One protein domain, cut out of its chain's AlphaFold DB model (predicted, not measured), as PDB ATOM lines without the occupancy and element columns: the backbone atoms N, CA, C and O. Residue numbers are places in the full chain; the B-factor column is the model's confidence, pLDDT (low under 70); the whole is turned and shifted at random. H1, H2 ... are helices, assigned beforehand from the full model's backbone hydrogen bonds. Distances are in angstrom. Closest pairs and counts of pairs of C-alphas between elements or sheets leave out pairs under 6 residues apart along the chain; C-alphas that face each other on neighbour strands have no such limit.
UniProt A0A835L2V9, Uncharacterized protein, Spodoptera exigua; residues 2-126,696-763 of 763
ATOM      1  N   VAL A   2     -12.955 -24.702 -10.289       36.56
ATOM      2  CA  VAL A   2     -11.502 -24.782 -10.055       36.56
ATOM      3  C   VAL A   2     -10.995 -26.050 -10.747       36.56
ATOM      4  O   VAL A   2     -11.705 -27.046 -10.786       36.56
ATOM      5  N   VAL A   3      -9.786 -26.029 -11.304       40.41
ATOM      6  CA  VAL A   3      -9.175 -27.109 -12.112       40.41
ATOM      7  C   VAL A   3      -9.339 -28.521 -11.507       40.41
ATOM      8  O   VAL A   3      -9.550 -29.478 -12.250       40.41
ATOM      9  N   VAL A   4      -9.348 -28.644 -10.172       40.97
ATOM     10  CA  VAL A   4      -9.579 -29.901  -9.426       40.97
ATOM     11  C   VAL A   4     -11.000 -30.455  -9.614       40.97
ATOM     12  O   VAL A   4     -11.176 -31.659  -9.788       40.97
ATOM     13  N   SER A   5     -12.024 -29.595  -9.664       58.41
ATOM     14  CA  SER A   5     -13.403 -30.033  -9.913       58.41
ATOM     15  C   SER A   5     -13.591 -30.523 -11.344       58.41
ATOM     16  O   SER A   5     -14.447 -31.364 -11.571       58.41
ATOM     17  N   LYS A   6     -12.795 -30.037 -12.307       61.06
ATOM     18  CA  LYS A   6     -12.915 -30.438 -13.714       61.06
ATOM     19  C   LYS A   6     -12.469 -31.883 -13.936       61.06
ATOM     20  O   LYS A   6     -13.173 -32.622 -14.602       61.06
ATOM     21  N   GLN A   7     -11.356 -32.309 -13.338       63.44
ATOM     22  CA  GLN A   7     -10.903 -33.704 -13.441       63.44
ATOM     23  C   GLN A   7     -11.859 -34.675 -12.738       63.44
ATOM     24  O   GLN A   7     -12.147 -35.743 -13.270       63.44
ATOM     25  N   LEU A   8     -12.382 -34.287 -11.572       65.25
ATOM     26  CA  LEU A   8     -13.384 -35.071 -10.843       65.25
ATOM     27  C   LEU A   8     -14.722 -35.119 -11.586       65.25
ATOM     28  O   LEU A   8     -15.373 -36.157 -11.604       65.25
ATOM     29  N   PHE A   9     -15.105 -34.026 -12.241       68.06
ATOM     30  CA  PHE A   9     -16.277 -33.969 -13.101       68.06
ATOM     31  C   PHE A   9     -16.117 -34.833 -14.357       68.06
ATOM     32  O   PHE A   9     -17.000 -35.626 -14.675       68.06
ATOM     33  N   ASP A  10     -14.967 -34.751 -15.027       68.50
ATOM     34  CA  ASP A  10     -14.630 -35.582 -16.185       68.50
ATOM     35  C   ASP A  10     -14.616 -37.074 -15.802       68.50
ATOM     36  O   ASP A  10     -15.125 -37.912 -16.548       68.50
ATOM     37  N   ALA A  11     -14.102 -37.414 -14.612       70.94
ATOM     38  CA  ALA A  11     -14.148 -38.770 -14.062       70.94
ATOM     39  C   ALA A  11     -15.583 -39.218 -13.743       70.94
ATOM     40  O   ALA A  11     -15.979 -40.307 -14.146       70.94
ATOM     41  N   ALA A  12     -16.386 -38.366 -13.099       71.69
ATOM     42  CA  ALA A  12     -17.780 -38.659 -12.775       71.69
ATOM     43  C   ALA A  12     -18.655 -38.843 -14.020       71.69
ATOM     44  O   ALA A  12     -19.652 -39.551 -13.958       71.69
ATOM     45  N   CYS A  13     -18.298 -38.228 -15.150       71.69
ATOM     46  CA  CYS A  13     -19.043 -38.368 -16.396       71.69
ATOM     47  C   CYS A  13     -18.581 -39.548 -17.276       71.69
ATOM     48  O   CYS A  13     -19.318 -39.937 -18.187       71.69
ATOM     49  N   ARG A  14     -17.395 -40.123 -17.017       71.25
ATOM     50  CA  ARG A  14     -16.776 -41.190 -17.827       71.25
ATOM     51  C   ARG A  14     -17.710 -42.392 -18.004       71.25
ATOM     52  O   ARG A  14     -18.036 -42.759 -19.136       71.25
ATOM     53  N   ASP A  15     -18.239 -42.898 -16.894       70.81
ATOM     54  CA  ASP A  15     -19.019 -44.145 -16.849       70.81
ATOM     55  C   ASP A  15     -20.541 -43.920 -16.967       70.81
ATOM     56  O   ASP A  15     -21.336 -44.859 -17.006       70.81
ATOM     57  N   VAL A  16     -20.988 -42.664 -17.055       75.75
ATOM     58  CA  VAL A  16     -22.418 -42.324 -17.036       75.75
ATOM     59  C   VAL A  16     -23.024 -42.490 -18.417       75.75
ATOM     60  O   VAL A  16     -22.829 -41.617 -19.250       75.75
ATOM     61  N   HIS A  17     -23.795 -43.545 -18.676       78.88
ATOM     62  CA  HIS A  17     -24.370 -43.849 -19.995       78.88
ATOM     63  C   HIS A  17     -25.042 -42.641 -20.704       78.88
ATOM     64  O   HIS A  17     -25.627 -41.758 -20.074       78.88
ATOM     65  N   CYS A  18     -24.995 -42.591 -22.047       80.31
ATOM     66  CA  CYS A  18     -25.556 -41.478 -22.838       80.31
ATOM     67  C   CYS A  18     -27.060 -41.249 -22.614       80.31
ATOM     68  O   CYS A  18     -27.526 -40.107 -22.721       80.31
ATOM     69  N   SER A  19     -27.775 -42.304 -22.209       81.00
ATOM     70  CA  SER A  19     -29.166 -42.219 -21.773       81.00
ATOM     71  C   SER A  19     -29.356 -41.295 -20.592       81.00
ATOM     72  O   SER A  19     -30.382 -40.652 -20.539       81.00
ATOM     73  N   VAL A  20     -28.387 -41.132 -19.698       80.19
ATOM     74  CA  VAL A  20     -28.518 -40.228 -18.550       80.19
ATOM     75  C   VAL A  20     -28.207 -38.786 -18.950       80.19
ATOM     76  O   VAL A  20     -28.923 -37.866 -18.568       80.19
ATOM     77  N   MET A  21     -27.164 -38.568 -19.756       76.88
ATOM     78  CA  MET A  21     -26.648 -37.214 -20.010       76.88
ATOM     79  C   MET A  21     -27.299 -36.500 -21.194       76.88
ATOM     80  O   MET A  21     -27.297 -35.275 -21.239       76.88
ATOM     81  N   THR A  22     -27.805 -37.237 -22.183       77.75
ATOM     82  CA  THR A  22     -28.082 -36.672 -23.526       77.75
ATOM     83  C   THR A  22     -29.487 -36.980 -23.996       77.75
ATOM     84  O   THR A  22     -30.106 -36.171 -24.683       77.75
ATOM     85  N   HIS A  23     -30.016 -38.126 -23.578       85.12
ATOM     86  CA  HIS A  23     -31.409 -38.480 -23.796       85.12
ATOM     87  C   HIS A  23     -32.061 -39.120 -22.553       85.12
ATOM     88  O   HIS A  23     -32.567 -40.236 -22.657       85.12
ATOM     89  N   PRO A  24     -32.153 -38.399 -21.407       84.19
ATOM     90  CA  PRO A  24     -32.717 -38.879 -20.121       84.19
ATOM     91  C   PRO A  24     -34.152 -39.397 -20.156       84.19
ATOM     92  O   PRO A  24     -34.674 -39.860 -19.151       84.19
ATOM     93  N   TRP A  25     -34.811 -39.307 -21.300       84.56
ATOM     94  CA  TRP A  25     -36.176 -39.756 -21.507       84.56
ATOM     95  C   TRP A  25     -36.292 -41.134 -22.163       84.56
ATOM     96  O   TRP A  25     -37.411 -41.596 -22.377       84.56
ATOM     97  N   ASN A  26     -35.186 -41.755 -22.577       85.69
ATOM     98  CA  ASN A  26     -35.193 -43.111 -23.119       85.69
ATOM     99  C   ASN A  26     -33.823 -43.770 -22.927       85.69
ATOM    100  O   ASN A  26     -32.794 -43.117 -23.044       85.69
ATOM    101  N   GLU A  27     -33.794 -45.072 -22.693       82.44
ATOM    102  CA  GLU A  27     -32.554 -45.822 -22.488       82.44
ATOM    103  C   GLU A  27     -31.792 -46.086 -23.794       82.44
ATOM    104  O   GLU A  27     -30.564 -46.159 -23.795       82.44
ATOM    105  N   SER A  28     -32.496 -46.157 -24.929       85.12
ATOM    106  CA  SER A  28     -31.900 -46.442 -26.238       85.12
ATOM    107  C   SER A  28     -31.778 -45.186 -27.103       85.12
ATOM    108  O   SER A  28     -32.759 -44.468 -27.298       85.12
ATOM    109  N   CYS A  29     -30.603 -44.972 -27.710       82.31
ATOM    110  CA  CYS A  29     -30.338 -43.841 -28.608       82.31
ATOM    111  C   CYS A  29     -31.343 -43.769 -29.769       82.31
ATOM    112  O   CYS A  29     -31.924 -42.722 -30.031       82.31
ATOM    113  N   LEU A  30     -31.596 -44.899 -30.441       83.25
ATOM    114  CA  LEU A  30     -32.501 -44.958 -31.596       83.25
ATOM    115  C   LEU A  30     -33.957 -44.702 -31.196       83.25
ATOM    116  O   LEU A  30     -34.676 -44.013 -31.914       83.25
ATOM    117  N   LYS A  31     -34.385 -45.210 -30.033       84.50
ATOM    118  CA  LYS A  31     -35.747 -44.991 -29.518       84.50
ATOM    119  C   LYS A  31     -35.929 -43.587 -28.923       84.50
ATOM    120  O   LYS A  31     -37.053 -43.096 -28.854       84.50
ATOM    121  N   ALA A  32     -34.841 -42.914 -28.543       83.38
ATOM    122  CA  ALA A  32     -34.856 -41.525 -28.095       83.38
ATOM    123  C   ALA A  32     -35.082 -40.525 -29.241       83.38
ATOM    124  O   ALA A  32     -35.683 -39.471 -29.002       83.38
ATOM    125  N   CYS A  33     -34.628 -40.853 -30.460       84.62
ATOM    126  CA  CYS A  33     -34.685 -39.965 -31.620       84.62
ATOM    127  C   CYS A  33     -36.117 -39.535 -31.976       84.62
ATOM    128  O   CYS A  33     -36.358 -38.331 -31.987       84.62
ATOM    129  N   PRO A  34     -37.101 -40.429 -32.209       86.19
ATOM    130  CA  PRO A  34     -38.434 -40.013 -32.653       86.19
ATOM    131  C   PRO A  34     -39.105 -39.016 -31.704       86.19
ATOM    132  O   PRO A  34     -39.709 -38.045 -32.156       86.19
ATOM    133  N   GLY A  35     -38.943 -39.211 -30.389       84.31
ATOM    134  CA  GLY A  35     -39.453 -38.288 -29.373       84.31
ATOM    135  C   GLY A  35     -38.787 -36.913 -29.445       84.31
ATOM    136  O   GLY A  35     -39.479 -35.899 -29.472       84.31
ATOM    137  N   LEU A  36     -37.456 -36.872 -29.558       85.88
ATOM    138  CA  LEU A  36     -36.709 -35.620 -29.688       85.88
ATOM    139  C   LEU A  36     -36.995 -34.903 -31.012       85.88
ATOM    140  O   LEU A  36     -37.144 -33.690 -31.011       85.88
ATOM    141  N   TYR A  37     -37.094 -35.624 -32.131       89.38
ATOM    142  CA  TYR A  37     -37.463 -35.043 -33.424       89.38
ATOM    143  C   TYR A  37     -38.879 -34.478 -33.375       89.38
ATOM    144  O   TYR A  37     -39.090 -33.356 -33.821       89.38
ATOM    145  N   LYS A  38     -39.834 -35.203 -32.780       88.31
ATOM    146  CA  LYS A  38     -41.197 -34.705 -32.566       88.31
ATOM    147  C   LYS A  38     -41.186 -33.414 -31.743       88.31
ATOM    148  O   LYS A  38     -41.765 -32.421 -32.174       88.31
ATOM    149  N   ASP A  39     -40.491 -33.398 -30.607       85.31
ATOM    150  CA  ASP A  39     -40.399 -32.219 -29.739       85.31
ATOM    151  C   ASP A  39     -39.632 -31.059 -30.389       85.31
ATOM    152  O   ASP A  39     -40.010 -29.905 -30.209       85.31
ATOM    153  N   ALA A  40     -38.595 -31.340 -31.180       86.44
ATOM    154  CA  ALA A  40     -37.817 -30.345 -31.912       86.44
ATOM    155  C   ALA A  40     -38.591 -29.756 -33.096       86.44
ATOM    156  O   ALA A  40     -38.511 -28.552 -33.329       86.44
ATOM    157  N   VAL A  41     -39.373 -30.571 -33.820       88.19
ATOM    158  CA  VAL A  41     -40.305 -30.095 -34.851       88.19
ATOM    159  C   VAL A  41     -41.349 -29.213 -34.195       88.19
ATOM    160  O   VAL A  41     -41.522 -28.088 -34.631       88.19
ATOM    161  N   ILE A  42     -42.011 -29.674 -33.130       82.44
ATOM    162  CA  ILE A  42     -43.051 -28.901 -32.441       82.44
ATOM    163  C   ILE A  42     -42.470 -27.618 -31.842       82.44
ATOM    164  O   ILE A  42     -43.074 -26.560 -31.975       82.44
ATOM    165  N   GLY A  43     -41.311 -27.689 -31.188       73.50
ATOM    166  CA  GLY A  43     -40.653 -26.554 -30.546       73.50
ATOM    167  C   GLY A  43     -40.162 -25.524 -31.555       73.50
ATOM    168  O   GLY A  43     -40.475 -24.344 -31.426       73.50
ATOM    169  N   SER A  44     -39.474 -25.965 -32.608       79.56
ATOM    170  CA  SER A  44     -39.023 -25.088 -33.694       79.56
ATOM    171  C   SER A  44     -40.205 -24.532 -34.478       79.56
ATOM    172  O   SER A  44     -40.250 -23.331 -34.718       79.56
ATOM    173  N   ALA A  45     -41.207 -25.357 -34.792       79.81
ATOM    174  CA  ALA A  45     -42.435 -24.916 -35.435       79.81
ATOM    175  C   ALA A  45     -43.148 -23.885 -34.569       79.81
ATOM    176  O   ALA A  45     -43.478 -22.845 -35.096       79.81
ATOM    177  N   LYS A  46     -43.334 -24.086 -33.256       69.31
ATOM    178  CA  LYS A  46     -43.922 -23.086 -32.338       69.31
ATOM    179  C   LYS A  46     -43.096 -21.806 -32.279       69.31
ATOM    180  O   LYS A  46     -43.642 -20.718 -32.401       69.31
ATOM    181  N   PHE A  47     -41.784 -21.935 -32.115       66.25
ATOM    182  CA  PHE A  47     -40.872 -20.802 -32.028       66.25
ATOM    183  C   PHE A  47     -40.928 -19.945 -33.299       66.25
ATOM    184  O   PHE A  47     -41.137 -18.735 -33.222       66.25
ATOM    185  N   TYR A  48     -40.818 -20.575 -34.470       63.84
ATOM    186  CA  TYR A  48     -40.900 -19.883 -35.747       63.84
ATOM    187  C   TYR A  48     -42.334 -19.523 -36.122       63.84
ATOM    188  O   TYR A  48     -42.531 -18.483 -36.714       63.84
ATOM    189  N   SER A  49     -43.365 -20.274 -35.752       60.41
ATOM    190  CA  SER A  49     -44.754 -19.907 -36.066       60.41
ATOM    191  C   SER A  49     -45.215 -18.744 -35.216       60.41
ATOM    192  O   SER A  49     -45.934 -17.919 -35.739       60.41
ATOM    193  N   ILE A  50     -44.729 -18.556 -33.988       50.41
ATOM    194  CA  ILE A  50     -44.875 -17.266 -33.305       50.41
ATOM    195  C   ILE A  50     -44.251 -16.171 -34.172       50.41
ATOM    196  O   ILE A  50     -44.873 -15.133 -34.343       50.41
ATOM    197  N   ILE A  51     -43.097 -16.440 -34.794       49.47
ATOM    198  CA  ILE A  51     -42.441 -15.539 -35.750       49.47
ATOM    199  C   ILE A  51     -43.250 -15.219 -36.986       49.47
ATOM    200  O   ILE A  51     -43.460 -14.039 -37.245       49.47
ATOM    201  N   TYR A  52     -43.752 -16.230 -37.676       55.50
ATOM    202  CA  TYR A  52     -44.467 -16.082 -38.932       55.50
ATOM    203  C   TYR A  52     -45.958 -15.740 -38.734       55.50
ATOM    204  O   TYR A  52     -46.522 -15.038 -39.553       55.50
ATOM    205  N   ILE A  53     -46.614 -16.151 -37.639       49.88
ATOM    206  CA  ILE A  53     -48.006 -15.787 -37.286       49.88
ATOM    207  C   ILE A  53     -48.069 -14.362 -36.778       49.88
ATOM    208  O   ILE A  53     -48.992 -13.661 -37.160       49.88
ATOM    209  N   ALA A  54     -47.078 -13.936 -35.990       42.44
ATOM    210  CA  ALA A  54     -46.803 -12.531 -35.720       42.44
ATOM    211  C   ALA A  54     -46.136 -11.844 -36.929       42.44
ATOM    212  O   ALA A  54     -45.522 -10.799 -36.802       42.44
ATOM    213  N   GLN A  55     -46.191 -12.460 -38.100       43.62
ATOM    214  CA  GLN A  55     -45.886 -11.912 -39.413       43.62
ATOM    215  C   GLN A  55     -47.120 -12.028 -40.343       43.62
ATOM    216  O   GLN A  55     -47.124 -11.414 -41.400       43.62
ATOM    217  N   ILE A  56     -48.210 -12.719 -39.942       47.97
ATOM    218  CA  ILE A  56     -49.490 -12.866 -40.687       47.97
ATOM    219  C   ILE A  56     -50.768 -12.223 -40.070       47.97
ATOM    220  O   ILE A  56     -51.652 -11.795 -40.813       47.97
ATOM    221  N   LEU A  57     -50.934 -12.177 -38.748       41.53
ATOM    222  CA  LEU A  57     -52.025 -11.490 -38.040       41.53
ATOM    223  C   LEU A  57     -52.091  -9.980 -38.255       41.53
ATOM    224  O   LEU A  57     -53.086  -9.392 -38.679       41.53
ATOM    225  N   MET A  58     -51.062  -9.302 -37.826       34.91
ATOM    226  CA  MET A  58     -51.024  -7.880 -37.779       34.91
ATOM    227  C   MET A  58     -50.805  -7.233 -39.201       34.91
ATOM    228  O   MET A  58     -50.947  -6.022 -39.362       34.91
ATOM    229  N   ARG A  59     -50.579  -8.046 -40.250       37.94
ATOM    230  CA  ARG A  59     -50.623  -7.759 -41.696       37.94
ATOM    231  C   ARG A  59     -51.906  -7.068 -42.091       37.94
ATOM    232  O   ARG A  59     -51.967  -6.402 -43.130       37.94
ATOM    233  N   GLY A  60     -52.921  -7.247 -41.250       42.38
ATOM    234  CA  GLY A  60     -54.262  -6.735 -41.400       42.38
ATOM    235  C   GLY A  60     -55.004  -7.429 -42.539       42.38
ATOM    236  O   GLY A  60     -54.526  -8.378 -43.153       42.38
ATOM    237  N   LYS A  61     -56.192  -6.915 -42.874       36.09
ATOM    238  CA  LYS A  61     -57.096  -7.476 -43.902       36.09
ATOM    239  C   LYS A  61     -56.583  -7.348 -45.360       36.09
ATOM    240  O   LYS A  61     -57.372  -7.463 -46.295       36.09
ATOM    241  N   LYS A  62     -55.287  -7.091 -45.601       45.50
ATOM    242  CA  LYS A  62     -54.690  -7.080 -46.953       45.50
ATOM    243  C   LYS A  62     -54.306  -8.508 -47.346       45.50
ATOM    244  O   LYS A  62     -53.281  -9.018 -46.911       45.50
ATOM    245  N   MET A  63     -55.110  -9.142 -48.200       50.75
ATOM    246  CA  MET A  63     -54.808 -10.479 -48.719       50.75
ATOM    247  C   MET A  63     -53.483 -10.511 -49.497       50.75
ATOM    248  O   MET A  63     -53.292  -9.738 -50.443       50.75
ATOM    249  N   MET A  64     -52.568 -11.408 -49.104       53.84
ATOM    250  CA  MET A  64     -51.321 -11.634 -49.842       53.84
ATOM    251  C   MET A  64     -51.605 -12.326 -51.179       53.84
ATOM    252  O   MET A  64     -52.560 -13.095 -51.298       53.84
ATOM    253  N   LYS A  65     -50.765 -12.063 -52.187       68.31
ATOM    254  CA  LYS A  65     -50.829 -12.784 -53.470       68.31
ATOM    255  C   LYS A  65     -50.496 -14.279 -53.270       68.31
ATOM    256  O   LYS A  65     -50.028 -14.685 -52.211       68.31
ATOM    257  N   LYS A  66     -50.714 -15.125 -54.278       70.44
ATOM    258  CA  LYS A  66     -50.432 -16.571 -54.174       70.44
ATOM    259  C   LYS A  66     -48.928 -16.871 -54.043       70.44
ATOM    260  O   LYS A  66     -48.534 -17.580 -53.125       70.44
ATOM    261  N   ASP A  67     -48.091 -16.234 -54.862       64.88
ATOM    262  CA  ASP A  67     -46.613 -16.402 -54.887       64.88
ATOM    263  C   ASP A  67     -45.934 -16.055 -53.558       64.88
ATOM    264  O   ASP A  67     -44.838 -16.481 -53.206       64.88
ATOM    265  N   GLN A  68     -46.659 -15.268 -52.794       58.88
ATOM    266  CA  GLN A  68     -46.282 -14.661 -51.555       58.88
ATOM    267  C   GLN A  68     -46.501 -15.545 -50.343       58.88
ATOM    268  O   GLN A  68     -45.603 -15.716 -49.519       58.88
ATOM    269  N   TRP A  69     -47.678 -16.159 -50.288       67.31
ATOM    270  CA  TRP A  69     -47.956 -17.249 -49.366       67.31
ATOM    271  C   TRP A  69     -46.986 -18.409 -49.571       67.31
ATOM    272  O   TRP A  69     -46.518 -18.987 -48.594       67.31
ATOM    273  N   ILE A  70     -46.635 -18.695 -50.828       71.69
ATOM    274  CA  ILE A  70     -45.705 -19.772 -51.172       71.69
ATOM    275  C   ILE A  70     -44.297 -19.472 -50.640       71.69
ATOM    276  O   ILE A  70     -43.751 -20.296 -49.910       71.69
ATOM    277  N   LYS A  71     -43.730 -18.285 -50.908       66.25
ATOM    278  CA  LYS A  71     -42.385 -17.922 -50.410       66.25
ATOM    279  C   LYS A  71     -42.304 -17.843 -48.886       66.25
ATOM    280  O   LYS A  71     -41.333 -18.302 -48.296       66.25
ATOM    281  N   MET A  72     -43.327 -17.298 -48.235       63.44
ATOM    282  CA  MET A  72     -43.383 -17.243 -46.771       63.44
ATOM    283  C   MET A  72     -43.487 -18.645 -46.154       63.44
ATOM    284  O   MET A  72     -42.791 -18.944 -45.185       63.44
ATOM    285  N   GLY A  73     -44.300 -19.524 -46.749       72.88
ATOM    286  CA  GLY A  73     -44.374 -20.932 -46.364       72.88
ATOM    287  C   GLY A  73     -43.033 -21.649 -46.536       72.88
ATOM    288  O   GLY A  73     -42.589 -22.339 -45.624       72.88
ATOM    289  N   GLU A  74     -42.339 -21.424 -47.654       75.56
ATOM    290  CA  GLU A  74     -40.998 -21.965 -47.912       75.56
ATOM    291  C   GLU A  74     -39.985 -21.509 -46.849       75.56
ATOM    292  O   GLU A  74     -39.219 -22.316 -46.318       75.56
ATOM    293  N   TYR A  75     -40.008 -20.228 -46.485       68.12
ATOM    294  CA  TYR A  75     -39.135 -19.670 -45.457       68.12
ATOM    295  C   TYR A  75     -39.435 -20.196 -44.057       68.12
ATOM    296  O   TYR A  75     -38.503 -20.514 -43.317       68.12
ATOM    297  N   TYR A  76     -40.712 -20.329 -43.700       74.62
ATOM    298  CA  TYR A  76     -41.123 -20.952 -42.447       74.62
ATOM    299  C   TYR A  76     -40.638 -22.402 -42.360       74.62
ATOM    300  O   TYR A  76     -40.079 -22.804 -41.337       74.62
ATOM    301  N   VAL A  77     -40.784 -23.169 -43.446       83.94
ATOM    302  CA  VAL A  77     -40.316 -24.559 -43.518       83.94
ATOM    303  C   VAL A  77     -38.795 -24.629 -43.372       83.94
ATOM    304  O   VAL A  77     -38.316 -25.406 -42.550       83.94
ATOM    305  N   ARG A  78     -38.026 -23.786 -44.076       79.56
ATOM    306  CA  ARG A  78     -36.553 -23.755 -43.974       79.56
ATOM    307  C   ARG A  78     -36.049 -23.389 -42.579       79.56
ATOM    308  O   ARG A  78     -35.194 -24.093 -42.047       79.56
ATOM    309  N   SER A  79     -36.611 -22.357 -41.949       73.50
ATOM    310  CA  SER A  79     -36.198 -21.949 -40.598       73.50
ATOM    311  C   SER A  79     -36.598 -22.992 -39.548       73.50
ATOM    312  O   SER A  79     -35.818 -23.307 -38.647       73.50
ATOM    313  N   THR A  80     -37.771 -23.613 -39.710       81.81
ATOM    314  CA  THR A  80     -38.200 -24.743 -38.875       81.81
ATOM    315  C   THR A  80     -37.292 -25.957 -39.067       81.81
ATOM    316  O   THR A  80     -36.928 -26.594 -38.080       81.81
ATOM    317  N   MET A  81     -36.854 -26.244 -40.298       85.19
ATOM    318  CA  MET A  81     -35.867 -27.290 -40.579       85.19
ATOM    319  C   MET A  81     -34.506 -26.981 -39.956       85.19
ATOM    320  O   MET A  81     -33.903 -27.881 -39.384       85.19
ATOM    321  N   LEU A  82     -34.031 -25.734 -39.998       82.56
ATOM    322  CA  LEU A  82     -32.798 -25.338 -39.315       82.56
ATOM    323  C   LEU A  82     -32.894 -25.590 -37.802       82.56
ATOM    324  O   LEU A  82     -32.019 -26.238 -37.232       82.56
ATOM    325  N   GLY A  83     -33.965 -25.107 -37.161       79.62
ATOM    326  CA  GLY A  83     -34.196 -25.313 -35.727       79.62
ATOM    327  C   GLY A  83     -34.297 -26.794 -35.364       79.62
ATOM    328  O   GLY A  83     -33.676 -27.234 -34.393       79.62
ATOM    329  N   LEU A  84     -35.001 -27.574 -36.191       88.25
ATOM    330  CA  LEU A  84     -35.079 -29.024 -36.075       88.25
ATOM    331  C   LEU A  84     -33.685 -29.647 -36.126       88.25
ATOM    332  O   LEU A  84     -33.311 -30.329 -35.180       88.25
ATOM    333  N   MET A  85     -32.914 -29.389 -37.186       87.25
ATOM    334  CA  MET A  85     -31.611 -30.021 -37.393       87.25
ATOM    335  C   MET A  85     -30.623 -29.668 -36.280       87.25
ATOM    336  O   MET A  85     -29.961 -30.552 -35.749       87.25
ATOM    337  N   VAL A  86     -30.560 -28.406 -35.850       82.94
ATOM    338  CA  VAL A  86     -29.675 -28.002 -34.743       82.94
ATOM    339  C   VAL A  86     -30.067 -28.687 -33.428       82.94
ATOM    340  O   VAL A  86     -29.196 -29.098 -32.663       82.94
ATOM    341  N   THR A  87     -31.366 -28.852 -33.173       83.38
ATOM    342  CA  THR A  87     -31.883 -29.406 -31.912       83.38
ATOM    343  C   THR A  87     -31.826 -30.936 -31.874       83.38
ATOM    344  O   THR A  87     -31.525 -31.513 -30.832       83.38
ATOM    345  N   SER A  88     -32.116 -31.615 -32.984       83.50
ATOM    346  CA  SER A  88     -32.225 -33.076 -33.022       83.50
ATOM    347  C   SER A  88     -30.929 -33.779 -33.421       83.50
ATOM    348  O   SER A  88     -30.681 -34.887 -32.951       83.50
ATOM    349  N   VAL A  89     -30.078 -33.151 -34.241       87.50
ATOM    350  CA  VAL A  89     -28.853 -33.786 -34.750       87.50
ATOM    351  C   VAL A  89     -27.711 -33.702 -33.740       87.50
ATOM    352  O   VAL A  89     -26.939 -34.654 -33.641       87.50
ATOM    353  N   ALA A  90     -27.622 -32.633 -32.939       84.88
ATOM    354  CA  ALA A  90     -26.535 -32.481 -31.971       84.88
ATOM    355  C   ALA A  90     -26.481 -33.657 -30.974       84.88
ATOM    356  O   ALA A  90     -25.432 -34.296 -30.902       84.88
ATOM    357  N   PRO A  91     -27.573 -34.063 -30.294       83.75
ATOM    358  CA  PRO A  91     -27.577 -35.256 -29.438       83.75
ATOM    359  C   PRO A  91     -27.167 -36.550 -30.155       83.75
ATOM    360  O   PRO A  91     -26.464 -37.373 -29.575       83.75
ATOM    361  N   ASN A  92     -27.528 -36.710 -31.432       84.06
ATOM    362  CA  ASN A  92     -27.188 -37.901 -32.216       84.06
ATOM    363  C   ASN A  92     -25.704 -37.957 -32.573       84.06
ATOM    364  O   ASN A  92     -25.076 -39.000 -32.398       84.06
ATOM    365  N   ILE A  93     -25.133 -36.833 -33.025       87.12
ATOM    366  CA  ILE A  93     -23.687 -36.714 -33.248       87.12
ATOM    367  C   ILE A  93     -22.963 -36.964 -31.927       87.12
ATOM    368  O   ILE A  93     -21.966 -37.676 -31.897       87.12
ATOM    369  N   SER A  94     -23.498 -36.445 -30.824       83.94
ATOM    370  CA  SER A  94     -22.911 -36.642 -29.506       83.94
ATOM    371  C   SER A  94     -22.900 -38.140 -29.134       83.94
ATOM    372  O   SER A  94     -21.838 -38.699 -28.857       83.94
ATOM    373  N   CYS A  95     -24.029 -38.858 -29.224       83.56
ATOM    374  CA  CYS A  95     -24.086 -40.312 -28.995       83.56
ATOM    375  C   CYS A  95     -23.175 -41.118 -29.940       83.56
ATOM    376  O   CYS A  95     -22.550 -42.086 -29.503       83.56
ATOM    377  N   PHE A  96     -23.061 -40.717 -31.208       84.88
ATOM    378  CA  PHE A  96     -22.157 -41.345 -32.174       84.88
ATOM    379  C   PHE A  96     -20.685 -41.163 -31.785       84.88
ATOM    380  O   PHE A  96     -19.942 -42.141 -31.727       84.88
ATOM    381  N   ILE A  97     -20.282 -39.935 -31.438       81.50
ATOM    382  CA  ILE A  97     -18.933 -39.624 -30.949       81.50
ATOM    383  C   ILE A  97     -18.616 -40.456 -29.707       81.50
ATOM    384  O   ILE A  97     -17.519 -40.995 -29.598       81.50
ATOM    385  N   ARG A  98     -19.583 -40.631 -28.799       77.81
ATOM    386  CA  ARG A  98     -19.385 -41.458 -27.606       77.81
ATOM    387  C   ARG A  98     -19.193 -42.938 -27.929       77.81
ATOM    388  O   ARG A  98     -18.316 -43.567 -27.349       77.81
ATOM    389  N   LYS A  99     -19.958 -43.479 -28.880       80.06
ATOM    390  CA  LYS A  99     -19.769 -44.856 -29.358       80.06
ATOM    391  C   LYS A  99     -18.397 -45.053 -30.018       80.06
ATOM    392  O   LYS A  99     -17.833 -46.133 -29.914       80.06
ATOM    393  N   MET A 100     -17.871 -44.025 -30.688       80.88
ATOM    394  CA  MET A 100     -16.567 -44.072 -31.361       80.88
ATOM    395  C   MET A 100     -15.376 -43.881 -30.412       80.88
ATOM    396  O   MET A 100     -14.336 -44.497 -30.620       80.88
ATOM    397  N   LEU A 101     -15.499 -43.009 -29.405       74.38
ATOM    398  CA  LEU A 101     -14.391 -42.628 -28.519       74.38
ATOM    399  C   LEU A 101     -14.326 -43.423 -27.206       74.38
ATOM    400  O   LEU A 101     -13.289 -43.365 -26.543       74.38
ATOM    401  N   GLY A 102     -15.385 -44.157 -26.838       69.81
ATOM    402  CA  GLY A 102     -15.421 -44.985 -25.627       69.81
ATOM    403  C   GLY A 102     -15.047 -44.188 -24.372       69.81
ATOM    404  O   GLY A 102     -15.643 -43.144 -24.097       69.81
ATOM    405  N   ASP A 103     -14.011 -44.649 -23.667       56.72
ATOM    406  CA  ASP A 103     -13.533 -44.094 -22.390       56.72
ATOM    407  C   ASP A 103     -12.752 -42.773 -22.523       56.72
ATOM    408  O   ASP A 103     -12.403 -42.147 -21.519       56.72
ATOM    409  N   ARG A 104     -12.479 -42.290 -23.750       58.03
ATOM    410  CA  ARG A 104     -11.843 -40.976 -23.996       58.03
ATOM    411  C   ARG A 104     -12.866 -39.838 -23.910       58.03
ATOM    412  O   ARG A 104     -13.101 -39.095 -24.865       58.03
ATOM    413  N   PHE A 105     -13.484 -39.741 -22.738       59.56
ATOM    414  CA  PHE A 105     -14.611 -38.874 -22.423       59.56
ATOM    415  C   PHE A 105     -14.143 -37.492 -21.937       59.56
ATOM    416  O   PHE A 105     -13.653 -37.366 -20.818       59.56
ATOM    417  N   TYR A 106     -14.325 -36.445 -22.755       65.81
ATOM    418  CA  TYR A 106     -14.205 -35.051 -22.301       65.81
ATOM    419  C   TYR A 106     -15.490 -34.271 -22.627       65.81
ATOM    420  O   TYR A 106     -15.928 -34.269 -23.786       65.81
ATOM    421  N   PRO A 107     -16.083 -33.553 -21.656       59.97
ATOM    422  CA  PRO A 107     -17.285 -32.745 -21.868       59.97
ATOM    423  C   PRO A 107     -17.143 -31.735 -23.009       59.97
ATOM    424  O   PRO A 107     -18.082 -31.510 -23.770       59.97
ATOM    425  N   SER A 108     -15.938 -31.184 -23.191       63.28
ATOM    426  CA  SER A 108     -15.645 -30.232 -24.258       63.28
ATOM    427  C   SER A 108     -15.738 -30.845 -25.654       63.28
ATOM    428  O   SER A 108     -16.266 -30.200 -26.542       63.28
ATOM    429  N   THR A 109     -15.291 -32.079 -25.895       67.69
ATOM    430  CA  THR A 109     -15.387 -32.704 -27.233       67.69
ATOM    431  C   THR A 109     -16.809 -33.160 -27.549       67.69
ATOM    432  O   THR A 109     -17.234 -33.065 -28.698       67.69
ATOM    433  N   TYR A 110     -17.564 -33.593 -26.540       71.56
ATOM    434  CA  TYR A 110     -18.942 -34.071 -26.684       71.56
ATOM    435  C   TYR A 110     -19.976 -32.948 -26.853       71.56
ATOM    436  O   TYR A 110     -21.010 -33.158 -27.470       71.56
ATOM    437  N   LEU A 111     -19.719 -31.749 -26.325       74.75
ATOM    438  CA  LEU A 111     -20.660 -30.623 -26.390       74.75
ATOM    439  C   LEU A 111     -20.186 -29.494 -27.307       74.75
ATOM    440  O   LEU A 111     -20.990 -28.695 -27.767       74.75
ATOM    441  N   PHE A 112     -18.899 -29.391 -27.619       83.44
ATOM    442  CA  PHE A 112     -18.456 -28.411 -28.607       83.44
ATOM    443  C   PHE A 112     -18.651 -28.937 -30.030       83.44
ATOM    444  O   PHE A 112     -19.295 -28.280 -30.844       83.44
ATOM    445  N   ILE A 113     -18.113 -30.126 -30.335       84.31
ATOM    446  CA  ILE A 113     -18.042 -30.641 -31.712       84.31
ATOM    447  C   ILE A 113     -19.441 -30.861 -32.301       84.31
ATOM    448  O   ILE A 113     -19.688 -30.348 -33.391       84.31
ATOM    449  N   PRO A 114     -20.391 -31.529 -31.618       86.81
ATOM    450  CA  PRO A 114     -21.730 -31.737 -32.169       86.81
ATOM    451  C   PRO A 114     -22.456 -30.437 -32.484       86.81
ATOM    452  O   PRO A 114     -23.038 -30.296 -33.556       86.81
ATOM    453  N   PHE A 115     -22.363 -29.450 -31.596       85.56
ATOM    454  CA  PHE A 115     -23.019 -28.163 -31.792       85.56
ATOM    455  C   PHE A 115     -22.295 -27.267 -32.802       85.56
ATOM    456  O   PHE A 115     -22.964 -26.497 -33.493       85.56
ATOM    457  N   ALA A 116     -20.973 -27.401 -32.946       84.69
ATOM    458  CA  ALA A 116     -20.201 -26.746 -33.996       84.69
ATOM    459  C   ALA A 116     -20.522 -27.332 -35.379       84.69
ATOM    460  O   ALA A 116     -20.787 -26.578 -36.311       84.69
ATOM    461  N   VAL A 117     -20.590 -28.662 -35.505       87.88
ATOM    462  CA  VAL A 117     -20.977 -29.349 -36.750       87.88
ATOM    463  C   VAL A 117     -22.423 -29.024 -37.119       87.88
ATOM    464  O   VAL A 117     -22.702 -28.703 -38.270       87.88
ATOM    465  N   CYS A 118     -23.341 -28.992 -36.148       86.00
ATOM    466  CA  CYS A 118     -24.707 -28.515 -36.373       86.00
ATOM    467  C   CYS A 118     -24.770 -27.047 -36.826       86.00
ATOM    468  O   CYS A 118     -25.766 -26.638 -37.421       86.00
ATOM    469  N   GLY A 119     -23.722 -26.250 -36.593       79.06
ATOM    470  CA  GLY A 119     -23.596 -24.900 -37.143       79.06
ATOM    471  C   GLY A 119     -23.598 -24.874 -38.676       79.06
ATOM    472  O   GLY A 119     -24.060 -23.897 -39.262       79.06
ATOM    473  N   LEU A 120     -23.201 -25.969 -39.336       84.19
ATOM    474  CA  LEU A 120     -23.248 -26.113 -40.796       84.19
ATOM    475  C   LEU A 120     -24.683 -26.151 -41.341       84.19
ATOM    476  O   LEU A 120     -24.904 -25.847 -42.510       84.19
ATOM    477  N   PHE A 121     -25.697 -26.436 -40.520       84.19
ATOM    478  CA  PHE A 121     -27.085 -26.360 -40.984       84.19
ATOM    479  C   PHE A 121     -27.518 -24.933 -41.338       84.19
ATOM    480  O   PHE A 121     -28.533 -24.773 -42.011       84.19
ATOM    481  N   ILE A 122     -26.719 -23.905 -41.015       71.31
ATOM    482  CA  ILE A 122     -26.909 -22.538 -41.521       71.31
ATOM    483  C   ILE A 122     -26.956 -22.477 -43.059       71.31
ATOM    484  O   ILE A 122     -27.556 -21.562 -43.620       71.31
ATOM    485  N   TYR A 123     -26.383 -23.466 -43.759       75.75
ATOM    486  CA  TYR A 123     -26.471 -23.586 -45.215       75.75
ATOM    487  C   TYR A 123     -27.880 -23.945 -45.731       75.75
ATOM    488  O   TYR A 123     -28.145 -23.693 -46.906       75.75
ATOM    489  N   LEU A 124     -28.791 -24.450 -44.880       75.69
ATOM    490  CA  LEU A 124     -30.220 -24.629 -45.207       75.69
ATOM    491  C   LEU A 124     -30.929 -23.291 -45.441       75.69
ATOM    492  O   LEU A 124     -31.938 -23.232 -46.147       75.69
ATOM    493  N   GLU A 125     -30.401 -22.216 -44.858       63.94
ATOM    494  CA  GLU A 125     -30.846 -20.864 -45.151       63.94
ATOM    495  C   GLU A 125     -30.062 -20.308 -46.351       63.94
ATOM    496  O   GLU A 125     -28.831 -20.456 -46.436       63.94
ATOM    497  N   PRO A 126     -30.748 -19.633 -47.293       53.44
ATOM    498  CA  PRO A 126     -30.083 -18.997 -48.417       53.44
ATOM    499  C   PRO A 126     -29.063 -17.962 -47.909       53.44
ATOM    500  O   PRO A 126     -29.311 -17.326 -46.878       53.44
ATOM    501  N   GLU A 696     -18.489 -18.688 -41.830       66.44
ATOM    502  CA  GLU A 696     -19.301 -19.841 -41.451       66.44
ATOM    503  C   GLU A 696     -18.554 -20.761 -40.483       66.44
ATOM    504  O   GLU A 696     -19.150 -21.238 -39.518       66.44
ATOM    505  N   LEU A 697     -17.243 -20.945 -40.662       70.50
ATOM    506  CA  LEU A 697     -16.402 -21.665 -39.699       70.50
ATOM    507  C   LEU A 697     -16.354 -20.948 -38.345       70.50
ATOM    508  O   LEU A 697     -16.464 -21.590 -37.301       70.50
ATOM    509  N   LEU A 698     -16.259 -19.615 -38.348       63.56
ATOM    510  CA  LEU A 698     -16.307 -18.808 -37.131       63.56
ATOM    511  C   LEU A 698     -17.686 -18.886 -36.463       63.56
ATOM    512  O   LEU A 698     -17.753 -19.006 -35.241       63.56
ATOM    513  N   TYR A 699     -18.774 -18.875 -37.238       63.62
ATOM    514  CA  TYR A 699     -20.130 -19.103 -36.732       63.62
ATOM    515  C   TYR A 699     -20.252 -20.478 -36.066       63.62
ATOM    516  O   TYR A 699     -20.707 -20.559 -34.926       63.62
ATOM    517  N   CYS A 700     -19.779 -21.539 -36.726       75.38
ATOM    518  CA  CYS A 700     -19.771 -22.898 -36.183       75.38
ATOM    519  C   CYS A 700     -18.977 -22.968 -34.871       75.38
ATOM    520  O   CYS A 700     -19.468 -23.494 -33.872       75.38
ATOM    521  N   PHE A 701     -17.786 -22.367 -34.836       76.38
ATOM    522  CA  PHE A 701     -16.954 -22.293 -33.635       76.38
ATOM    523  C   PHE A 701     -17.652 -21.541 -32.492       76.38
ATOM    524  O   PHE A 701     -17.655 -21.988 -31.344       76.38
ATOM    525  N   CYS A 702     -18.284 -20.407 -32.789       67.06
ATOM    526  CA  CYS A 702     -18.995 -19.607 -31.796       67.06
ATOM    527  C   CYS A 702     -20.256 -20.315 -31.280       67.06
ATOM    528  O   CYS A 702     -20.488 -20.320 -30.072       67.06
ATOM    529  N   GLN A 703     -21.040 -20.945 -32.161       75.94
ATOM    530  CA  GLN A 703     -22.209 -21.747 -31.790       75.94
ATOM    531  C   GLN A 703     -21.798 -22.904 -30.872       75.94
ATOM    532  O   GLN A 703     -22.374 -23.058 -29.796       75.94
ATOM    533  N   GLY A 704     -20.760 -23.655 -31.256       78.81
ATOM    534  CA  GLY A 704     -20.188 -24.714 -30.427       78.81
ATOM    535  C   GLY A 704     -19.736 -24.191 -29.065       78.81
ATOM    536  O   GLY A 704     -20.087 -24.767 -28.040       78.81
ATOM    537  N   THR A 705     -19.028 -23.055 -29.030       73.00
ATOM    538  CA  THR A 705     -18.537 -22.455 -27.777       73.00
ATOM    539  C   THR A 705     -19.683 -22.036 -26.860       73.00
ATOM    540  O   THR A 705     -19.658 -22.361 -25.679       73.00
ATOM    541  N   LEU A 706     -20.699 -21.337 -27.377       68.31
ATOM    542  CA  LEU A 706     -21.805 -20.810 -26.571       68.31
ATOM    543  C   LEU A 706     -22.737 -21.912 -26.054       68.31
ATOM    544  O   LEU A 706     -23.219 -21.824 -24.925       68.31
ATOM    545  N   PHE A 707     -22.991 -22.949 -26.855       77.62
ATOM    546  CA  PHE A 707     -23.870 -24.047 -26.451       77.62
ATOM    547  C   PHE A 707     -23.144 -24.992 -25.482       77.62
ATOM    548  O   PHE A 707     -23.741 -25.416 -24.495       77.62
ATOM    549  N   ASN A 708     -21.836 -25.211 -25.672       80.75
ATOM    550  CA  ASN A 708     -20.974 -25.867 -24.686       80.75
ATOM    551  C   ASN A 708     -20.922 -25.076 -23.366       80.75
ATOM    552  O   ASN A 708     -21.171 -25.629 -22.296       80.75
ATOM    553  N   ALA A 709     -20.683 -23.763 -23.446       72.25
ATOM    554  CA  ALA A 709     -20.677 -22.863 -22.294       72.25
ATOM    555  C   ALA A 709     -22.015 -22.865 -21.552       72.25
ATOM    556  O   ALA A 709     -22.046 -22.743 -20.336       72.25
ATOM    557  N   ARG A 710     -23.145 -23.017 -22.253       74.81
ATOM    558  CA  ARG A 710     -24.456 -23.074 -21.598       74.81
ATOM    559  C   ARG A 710     -24.608 -24.290 -20.684       74.81
ATOM    560  O   ARG A 710     -25.338 -24.195 -19.698       74.81
ATOM    561  N   ILE A 711     -23.984 -25.409 -21.039       70.94
ATOM    562  CA  ILE A 711     -24.098 -26.666 -20.297       70.94
ATOM    563  C   ILE A 711     -23.063 -26.719 -19.171       70.94
ATOM    564  O   ILE A 711     -23.433 -27.078 -18.061       70.94
ATOM    565  N   LEU A 712     -21.815 -26.313 -19.432       70.88
ATOM    566  CA  LEU A 712     -20.715 -26.410 -18.461       70.88
ATOM    567  C   LEU A 712     -20.559 -25.176 -17.561       70.88
ATOM    568  O   LEU A 712     -20.122 -25.292 -16.423       70.88
ATOM    569  N   ASP A 713     -20.922 -23.990 -18.053       66.81
ATOM    570  CA  ASP A 713     -20.757 -22.712 -17.353       66.81
ATOM    571  C   ASP A 713     -22.029 -21.837 -17.485       66.81
ATOM    572  O   ASP A 713     -21.988 -20.720 -18.027       66.81
ATOM    573  N   PRO A 714     -23.194 -22.311 -16.992       64.00
ATOM    574  CA  PRO A 714     -24.485 -21.651 -17.198       64.00
ATOM    575  C   PRO A 714     -24.536 -20.210 -16.676       64.00
ATOM    576  O   PRO A 714     -25.281 -19.403 -17.235       64.00
ATOM    577  N   ASP A 715     -23.733 -19.889 -15.659       59.91
ATOM    578  CA  ASP A 715     -23.634 -18.556 -15.054       59.91
ATOM    579  C   ASP A 715     -22.752 -17.582 -15.854       59.91
ATOM    580  O   ASP A 715     -22.885 -16.366 -15.715       59.91
ATOM    581  N   ALA A 716     -21.823 -18.091 -16.672       58.22
ATOM    582  CA  ALA A 716     -20.974 -17.267 -17.540       58.22
ATOM    583  C   ALA A 716     -21.582 -17.093 -18.943       58.22
ATOM    584  O   ALA A 716     -21.293 -16.107 -19.627       58.22
ATOM    585  N   CYS A 717     -22.432 -18.034 -19.366       58.69
ATOM    586  CA  CYS A 717     -23.110 -18.018 -20.658       58.69
ATOM    587  C   CYS A 717     -24.258 -16.981 -20.702       58.69
ATOM    588  O   CYS A 717     -25.053 -16.893 -19.763       58.69
ATOM    589  N   PRO A 718     -24.418 -16.210 -21.799       51.16
ATOM    590  CA  PRO A 718     -25.532 -15.274 -21.944       51.16
ATOM    591  C   PRO A 718     -26.911 -15.945 -21.800       51.16
ATOM    592  O   PRO A 718     -27.238 -16.889 -22.521       51.16
ATOM    593  N   SER A 719     -27.782 -15.399 -20.943       47.81
ATOM    594  CA  SER A 719     -29.099 -15.983 -20.609       47.81
ATOM    595  C   SER A 719     -30.051 -16.148 -21.804       47.81
ATOM    596  O   SER A 719     -31.012 -16.911 -21.739       47.81
ATOM    597  N   TYR A 720     -29.795 -15.455 -22.914       52.25
ATOM    598  CA  TYR A 720     -30.542 -15.627 -24.158       52.25
ATOM    599  C   TYR A 720     -30.392 -17.044 -24.748       52.25
ATOM    600  O   TYR A 720     -31.396 -17.632 -25.149       52.25
ATOM    601  N   VAL A 721     -29.181 -17.618 -24.724       56.00
ATOM    602  CA  VAL A 721     -28.884 -18.960 -25.270       56.00
ATOM    603  C   VAL A 721     -29.745 -20.037 -24.594       56.00
ATOM    604  O   VAL A 721     -30.166 -21.003 -25.222       56.00
ATOM    605  N   PHE A 722     -30.098 -19.836 -23.323       63.00
ATOM    606  CA  PHE A 722     -30.972 -20.738 -22.576       63.00
ATOM    607  C   PHE A 722     -32.421 -20.747 -23.082       63.00
ATOM    608  O   PHE A 722     -32.977 -21.807 -23.377       63.00
ATOM    609  N   ASN A 723     -33.040 -19.568 -23.197       56.00
ATOM    610  CA  ASN A 723     -34.440 -19.437 -23.628       56.00
ATOM    611  C   ASN A 723     -34.660 -19.998 -25.032       56.00
ATOM    612  O   ASN A 723     -35.725 -20.516 -25.369       56.00
ATOM    613  N   LEU A 724     -33.609 -19.909 -25.824       58.78
ATOM    614  CA  LEU A 724     -33.530 -20.354 -27.187       58.78
ATOM    615  C   LEU A 724     -33.560 -21.872 -27.328       58.78
ATOM    616  O   LEU A 724     -34.471 -22.420 -27.948       58.78
ATOM    617  N   MET A 725     -32.620 -22.551 -26.665       70.12
ATOM    618  CA  MET A 725     -32.552 -24.010 -26.635       70.12
ATOM    619  C   MET A 725     -33.835 -24.593 -26.033       70.12
ATOM    620  O   MET A 725     -34.403 -25.526 -26.591       70.12
ATOM    621  N   LYS A 726     -34.361 -23.979 -24.961       73.38
ATOM    622  CA  LYS A 726     -35.637 -24.370 -24.343       73.38
ATOM    623  C   LYS A 726     -36.816 -24.276 -25.317       73.38
ATOM    624  O   LYS A 726     -37.662 -25.168 -25.320       73.38
ATOM    625  N   SER A 727     -36.889 -23.218 -26.123       67.69
ATOM    626  CA  SER A 727     -38.017 -22.996 -27.036       67.69
ATOM    627  C   SER A 727     -37.967 -23.930 -28.245       67.69
ATOM    628  O   SER A 727     -38.950 -24.612 -28.526       67.69
ATOM    629  N   CYS A 728     -36.813 -24.035 -28.914       74.25
ATOM    630  CA  CYS A 728     -36.649 -24.897 -30.090       74.25
ATOM    631  C   CYS A 728     -36.795 -26.384 -29.768       74.25
ATOM    632  O   CYS A 728     -37.245 -27.147 -30.618       74.25
ATOM    633  N   SER A 729     -36.484 -26.789 -28.535       81.12
ATOM    634  CA  SER A 729     -36.634 -28.171 -28.090       81.12
ATOM    635  C   SER A 729     -37.941 -28.472 -27.361       81.12
ATOM    636  O   SER A 729     -38.028 -29.528 -26.738       81.12
ATOM    637  N   ASN A 730     -38.893 -27.534 -27.290       79.06
ATOM    638  CA  ASN A 730     -40.122 -27.696 -26.499       79.06
ATOM    639  C   ASN A 730     -39.839 -28.137 -25.036       79.06
ATOM    640  O   ASN A 730     -40.519 -28.992 -24.478       79.06
ATOM    641  N   GLY A 731     -38.775 -27.599 -24.427       78.12
ATOM    642  CA  GLY A 731     -38.346 -27.918 -23.060       78.12
ATOM    643  C   GLY A 731     -37.451 -29.154 -22.905       78.12
ATOM    644  O   GLY A 731     -36.853 -29.321 -21.846       78.12
ATOM    645  N   ARG A 732     -37.270 -29.982 -23.943       82.44
ATOM    646  CA  ARG A 732     -36.483 -31.228 -23.859       82.44
ATOM    647  C   ARG A 732     -35.019 -31.039 -23.444       82.44
ATOM    648  O   ARG A 732     -34.506 -31.815 -22.645       82.44
ATOM    649  N   PHE A 733     -34.362 -29.972 -23.899       81.75
ATOM    650  CA  PHE A 733     -32.983 -29.650 -23.519       81.75
ATOM    651  C   PHE A 733     -32.829 -29.208 -22.057       81.75
ATOM    652  O   PHE A 733     -31.727 -29.267 -21.516       81.75
ATOM    653  N   VAL A 734     -33.916 -28.810 -21.384       81.00
ATOM    654  CA  VAL A 734     -33.885 -28.529 -19.940       81.00
ATOM    655  C   VAL A 734     -33.632 -29.816 -19.153       81.00
ATOM    656  O   VAL A 734     -32.932 -29.779 -18.149       81.00
ATOM    657  N   LEU A 735     -34.129 -30.964 -19.633       82.00
ATOM    658  CA  LEU A 735     -33.872 -32.264 -19.005       82.00
ATOM    659  C   LEU A 735     -32.396 -32.646 -19.100       82.00
ATOM    660  O   LEU A 735     -31.840 -33.111 -18.115       82.00
ATOM    661  N   ILE A 736     -31.765 -32.401 -20.252       81.12
ATOM    662  CA  ILE A 736     -30.314 -32.555 -20.426       81.12
ATOM    663  C   ILE A 736     -29.606 -31.674 -19.393       81.12
ATOM    664  O   ILE A 736     -28.889 -32.184 -18.543       81.12
ATOM    665  N   PHE A 737     -29.893 -30.370 -19.380       76.06
ATOM    666  CA  PHE A 737     -29.277 -29.421 -18.446       76.06
ATOM    667  C   PHE A 737     -29.380 -29.849 -16.971       76.06
ATOM    668  O   PHE A 737     -28.392 -29.793 -16.247       76.06
ATOM    669  N   LEU A 738     -30.554 -30.309 -16.528       77.50
ATOM    670  CA  LEU A 738     -30.757 -30.755 -15.148       77.50
ATOM    671  C   LEU A 738     -29.899 -31.972 -14.785       77.50
ATOM    672  O   LEU A 738     -29.502 -32.096 -13.631       77.50
ATOM    673  N   GLN A 739     -29.606 -32.861 -15.736       78.56
ATOM    674  CA  GLN A 739     -28.745 -34.020 -15.487       78.56
ATOM    675  C   GLN A 739     -27.280 -33.610 -15.363       78.56
ATOM    676  O   GLN A 739     -26.607 -34.047 -14.436       78.56
ATOM    677  N   TRP A 740     -26.814 -32.705 -16.226       75.38
ATOM    678  CA  TRP A 740     -25.469 -32.132 -16.118       75.38
ATOM    679  C   TRP A 740     -25.282 -31.399 -14.780       75.38
ATOM    680  O   TRP A 740     -24.337 -31.688 -14.052       75.38
ATOM    681  N   TYR A 741     -26.258 -30.579 -14.378       72.81
ATOM    682  CA  TYR A 741     -26.242 -29.887 -13.085       72.81
ATOM    683  C   TYR A 741     -26.275 -30.844 -11.881       72.81
ATOM    684  O   TYR A 741     -25.634 -30.590 -10.864       72.81
ATOM    685  N   LYS A 742     -27.011 -31.962 -11.968       73.12
ATOM    686  CA  LYS A 742     -27.020 -32.992 -10.916       73.12
ATOM    687  C   LYS A 742     -25.655 -33.651 -10.755       73.12
ATOM    688  O   LYS A 742     -25.228 -33.855  -9.625       73.12
ATOM    689  N   ILE A 743     -24.979 -33.968 -11.858       72.38
ATOM    690  CA  ILE A 743     -23.635 -34.556 -11.822       72.38
ATOM    691  C   ILE A 743     -22.651 -33.559 -11.199       72.38
ATOM    692  O   ILE A 743     -21.918 -33.930 -10.284       72.38
ATOM    693  N   ASP A 744     -22.709 -32.288 -11.603       69.25
ATOM    694  CA  ASP A 744     -21.917 -31.207 -11.002       69.25
ATOM    695  C   ASP A 744     -22.138 -31.087  -9.491       69.25
ATOM    696  O   ASP A 744     -21.189 -31.004  -8.709       69.25
ATOM    697  N   PHE A 745     -23.400 -31.106  -9.064       69.38
ATOM    698  CA  PHE A 745     -23.769 -31.000  -7.658       69.38
ATOM    699  C   PHE A 745     -23.307 -32.217  -6.841       69.38
ATOM    700  O   PHE A 745     -22.789 -32.050  -5.738       69.38
ATOM    701  N   CYS A 746     -23.418 -33.432  -7.389       68.25
ATOM    702  CA  CYS A 746     -22.895 -34.646  -6.757       68.25
ATOM    703  C   CYS A 746     -21.369 -34.599  -6.606       68.25
ATOM    704  O   CYS A 746     -20.857 -34.932  -5.542       68.25
ATOM    705  N   VAL A 747     -20.642 -34.135  -7.627       68.50
ATOM    706  CA  VAL A 747     -19.182 -33.953  -7.557       68.50
ATOM    707  C   VAL A 747     -18.818 -32.937  -6.474       68.50
ATOM    708  O   VAL A 747     -17.904 -33.182  -5.688       68.50
ATOM    709  N   LEU A 748     -19.561 -31.831  -6.373       67.31
ATOM    710  CA  LEU A 748     -19.354 -30.825  -5.332       67.31
ATOM    711  C   LEU A 748     -19.585 -31.397  -3.924       67.31
ATOM    712  O   LEU A 748     -18.781 -31.141  -3.029       67.31
ATOM    713  N   ILE A 749     -20.636 -32.200  -3.730       68.81
ATOM    714  CA  ILE A 749     -20.904 -32.884  -2.456       68.81
ATOM    715  C   ILE A 749     -19.782 -33.866  -2.116       68.81
ATOM    716  O   ILE A 749     -19.309 -33.853  -0.983       68.81
ATOM    717  N   SER A 750     -19.318 -34.675  -3.072       67.88
ATOM    718  CA  SER A 750     -18.217 -35.622  -2.852       67.88
ATOM    719  C   SER A 750     -16.919 -34.912  -2.463       67.88
ATOM    720  O   SER A 750     -16.212 -35.368  -1.568       67.88
ATOM    721  N   ILE A 751     -16.633 -33.758  -3.077       68.44
ATOM    722  CA  ILE A 751     -15.492 -32.907  -2.713       68.44
ATOM    723  C   ILE A 751     -15.657 -32.365  -1.286       68.44
ATOM    724  O   ILE A 751     -14.737 -32.477  -0.480       68.44
ATOM    725  N   LEU A 752     -16.825 -31.810  -0.947       70.88
ATOM    726  CA  LEU A 752     -17.106 -31.283   0.394       70.88
ATOM    727  C   LEU A 752     -17.052 -32.377   1.468       70.88
ATOM    728  O   LEU A 752     -16.556 -32.131   2.567       70.88
ATOM    729  N   TRP A 753     -17.521 -33.584   1.154       70.12
ATOM    730  CA  TRP A 753     -17.443 -34.741   2.040       70.12
ATOM    731  C   TRP A 753     -15.998 -35.203   2.236       70.12
ATOM    732  O   TRP A 753     -15.599 -35.437   3.371       70.12
ATOM    733  N   PHE A 754     -15.187 -35.235   1.174       69.94
ATOM    734  CA  PHE A 754     -13.756 -35.529   1.268       69.94
ATOM    735  C   PHE A 754     -13.014 -34.499   2.131       69.94
ATOM    736  O   PHE A 754     -12.239 -34.882   3.002       69.94
ATOM    737  N   PHE A 755     -13.295 -33.201   1.963       70.94
ATOM    738  CA  PHE A 755     -12.723 -32.158   2.824       70.94
ATOM    739  C   PHE A 755     -13.181 -32.289   4.276       70.94
ATOM    740  O   PHE A 755     -12.365 -32.148   5.181       70.94
ATOM    741  N   LYS A 756     -14.460 -32.601   4.518       63.50
ATOM    742  CA  LYS A 756     -14.984 -32.834   5.867       63.50
ATOM    743  C   LYS A 756     -14.341 -34.061   6.518       63.50
ATOM    744  O   LYS A 756     -13.965 -33.987   7.682       63.50
ATOM    745  N   LEU A 757     -14.169 -35.156   5.778       64.50
ATOM    746  CA  LEU A 757     -13.502 -36.372   6.244       64.50
ATOM    747  C   LEU A 757     -12.019 -36.114   6.536       64.50
ATOM    748  O   LEU A 757     -11.553 -36.452   7.616       64.50
ATOM    749  N   ALA A 758     -11.303 -35.441   5.631       57.69
ATOM    750  CA  ALA A 758      -9.907 -35.060   5.834       57.69
ATOM    751  C   ALA A 758      -9.732 -34.151   7.059       57.69
ATOM    752  O   ALA A 758      -8.813 -34.361   7.841       57.69
ATOM    753  N   PHE A 759     -10.640 -33.192   7.270       58.69
ATOM    754  CA  PHE A 759     -10.636 -32.319   8.447       58.69
ATOM    755  C   PHE A 759     -10.974 -33.075   9.740       58.69
ATOM    756  O   PHE A 759     -10.438 -32.748  10.786       58.69
ATOM    757  N   THR A 760     -11.820 -34.107   9.666       63.59
ATOM    758  CA  THR A 760     -12.166 -34.973  10.813       63.59
ATOM    759  C   THR A 760     -11.053 -35.972  11.149       63.59
ATOM    760  O   THR A 760     -11.001 -36.446  12.268       63.59
ATOM    761  N   ILE A 761     -10.182 -36.313  10.192       62.41
ATOM    762  CA  ILE A 761      -8.995 -37.163  10.410       62.41
ATOM    763  C   ILE A 761      -7.796 -36.333  10.913       62.41
ATOM    764  O   ILE A 761      -6.885 -36.879  11.528       62.41
ATOM    765  N   LEU A 762      -7.773 -35.026  10.620       51.69
ATOM    766  CA  LEU A 762      -6.731 -34.091  11.070       51.69
ATOM    767  C   LEU A 762      -6.968 -33.523  12.481       51.69
ATOM    768  O   LEU A 762      -6.031 -32.972  13.058       51.69
ATOM    769  N   ILE A 763      -8.201 -33.609  12.985       49.91
ATOM    770  CA  ILE A 763      -8.586 -33.351  14.382       49.91
ATOM    771  C   ILE A 763      -8.528 -34.679  15.125       49.91
ATOM    772  O   ILE A 763      -8.021 -34.676  16.268       49.91
TER     773      ILE A 763
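Overview. This is residues 2 to 126 and 696 to 763 of the 763 residues of an uncharacterized protein of Spodoptera exigua (UniProt A0A835L2V9). Three helices, H3, H4 and H5, fold back and forth in two successive helical hairpins, with H6 crossing on H5 and short H7 lying across H3, H4 and H6. Long H8 runs from H7 out of this body as an arm, with H1 packed on it at residues 743 to 748; residues 752 to 763, of which 752 to 762 belong to H8, stick out at the far end of this arm, and residues 57 to 63 stick out as a loop. The printed part has 193 residues with eight named helices, H1 to H8, and no named strand: all helix. It is loose, with a radius of gyration of the C-alphas of 20.4 A and spans of 82 by 34 by 33 A.

Arrangement. H1, residues 3 to 14, touches H8, residues 732 to 762, closest at the C-alphas of Phe 9 and Val 747, 6.3 A, at a steep tilt of 59 degrees, opposite ways. H2, residues 18 to 21, touches H8 at Met 21 and Gln 739, whose C-alphas are 5.9 A apart. H3, residues 29 to 53, forms a hairpin with H4, residues 66 to 101, at a shallow tilt of 31 degrees; their closest C-alphas are those of Ala 40 and Leu 84, 5.2 A. H4 forms another hairpin with H5, residues 107 to 124, at 24 degrees, closest at the C-alphas of Ala 90 and Pro 114, 4.9 A. H5 touches H6, residues 696 to 712, at the C-alphas of Ala 116 and Gly 704, 4.1 A, at a steep tilt of 42 degrees, opposite ways. H7, residues 719 to 728, is about perpendicular to H3, at 73 degrees, and touches it at the C-alphas of Ser 44 and Cys 728, 4.3 A. H7 and H8 touch only at the corner, closest at the C-alphas of Lys 726 and Phe 733, 6.0 A. H6 and H8 only just touch, with 3 pairs of C-alphas within 8 A, closest at Ile 711 and Phe 737, 6.2 A. H3 and H5 are apart. Every O i to N i+4 pair is within hydrogen-bond range in H6; the counts are 7 of 8 in H1, 19 of 21 in H3, 29 of 32 in H4, 7 of 14 in H5, 5 of 6 in H7 and 26 of 27 in H8, while H2 is too short for such a pair.

Along the chain. H1 begins at C-alpha 3 (-9.175, -27.109, -12.112). H3 is 34.3 A long, with a kink of 27 degrees near residue 36. H4, 51.3 A, begins at C-alpha 66 (-50.432, -16.571, -54.174) and has a kink of 28 degrees near residue 89. H5 is 27.9 A and H6 24.0 A long. H8, 46.0 A, ends at C-alpha 762 (-6.731, -34.091, 11.070).

Size, cuts and confidence. The two C-alphas farthest apart are those of Lys 65 and Ile 763, 82.5 A. Residues 127 to 695 are not printed, and C-alphas 126 and 696 are 12.9 A apart across this cut. The link from H3 to H4, 12 residues, is long. The mean pLDDT of the printed part is 70.9, and 80 residues are under 70, among them 2 to 10, 46 to 65 and 713 to 724.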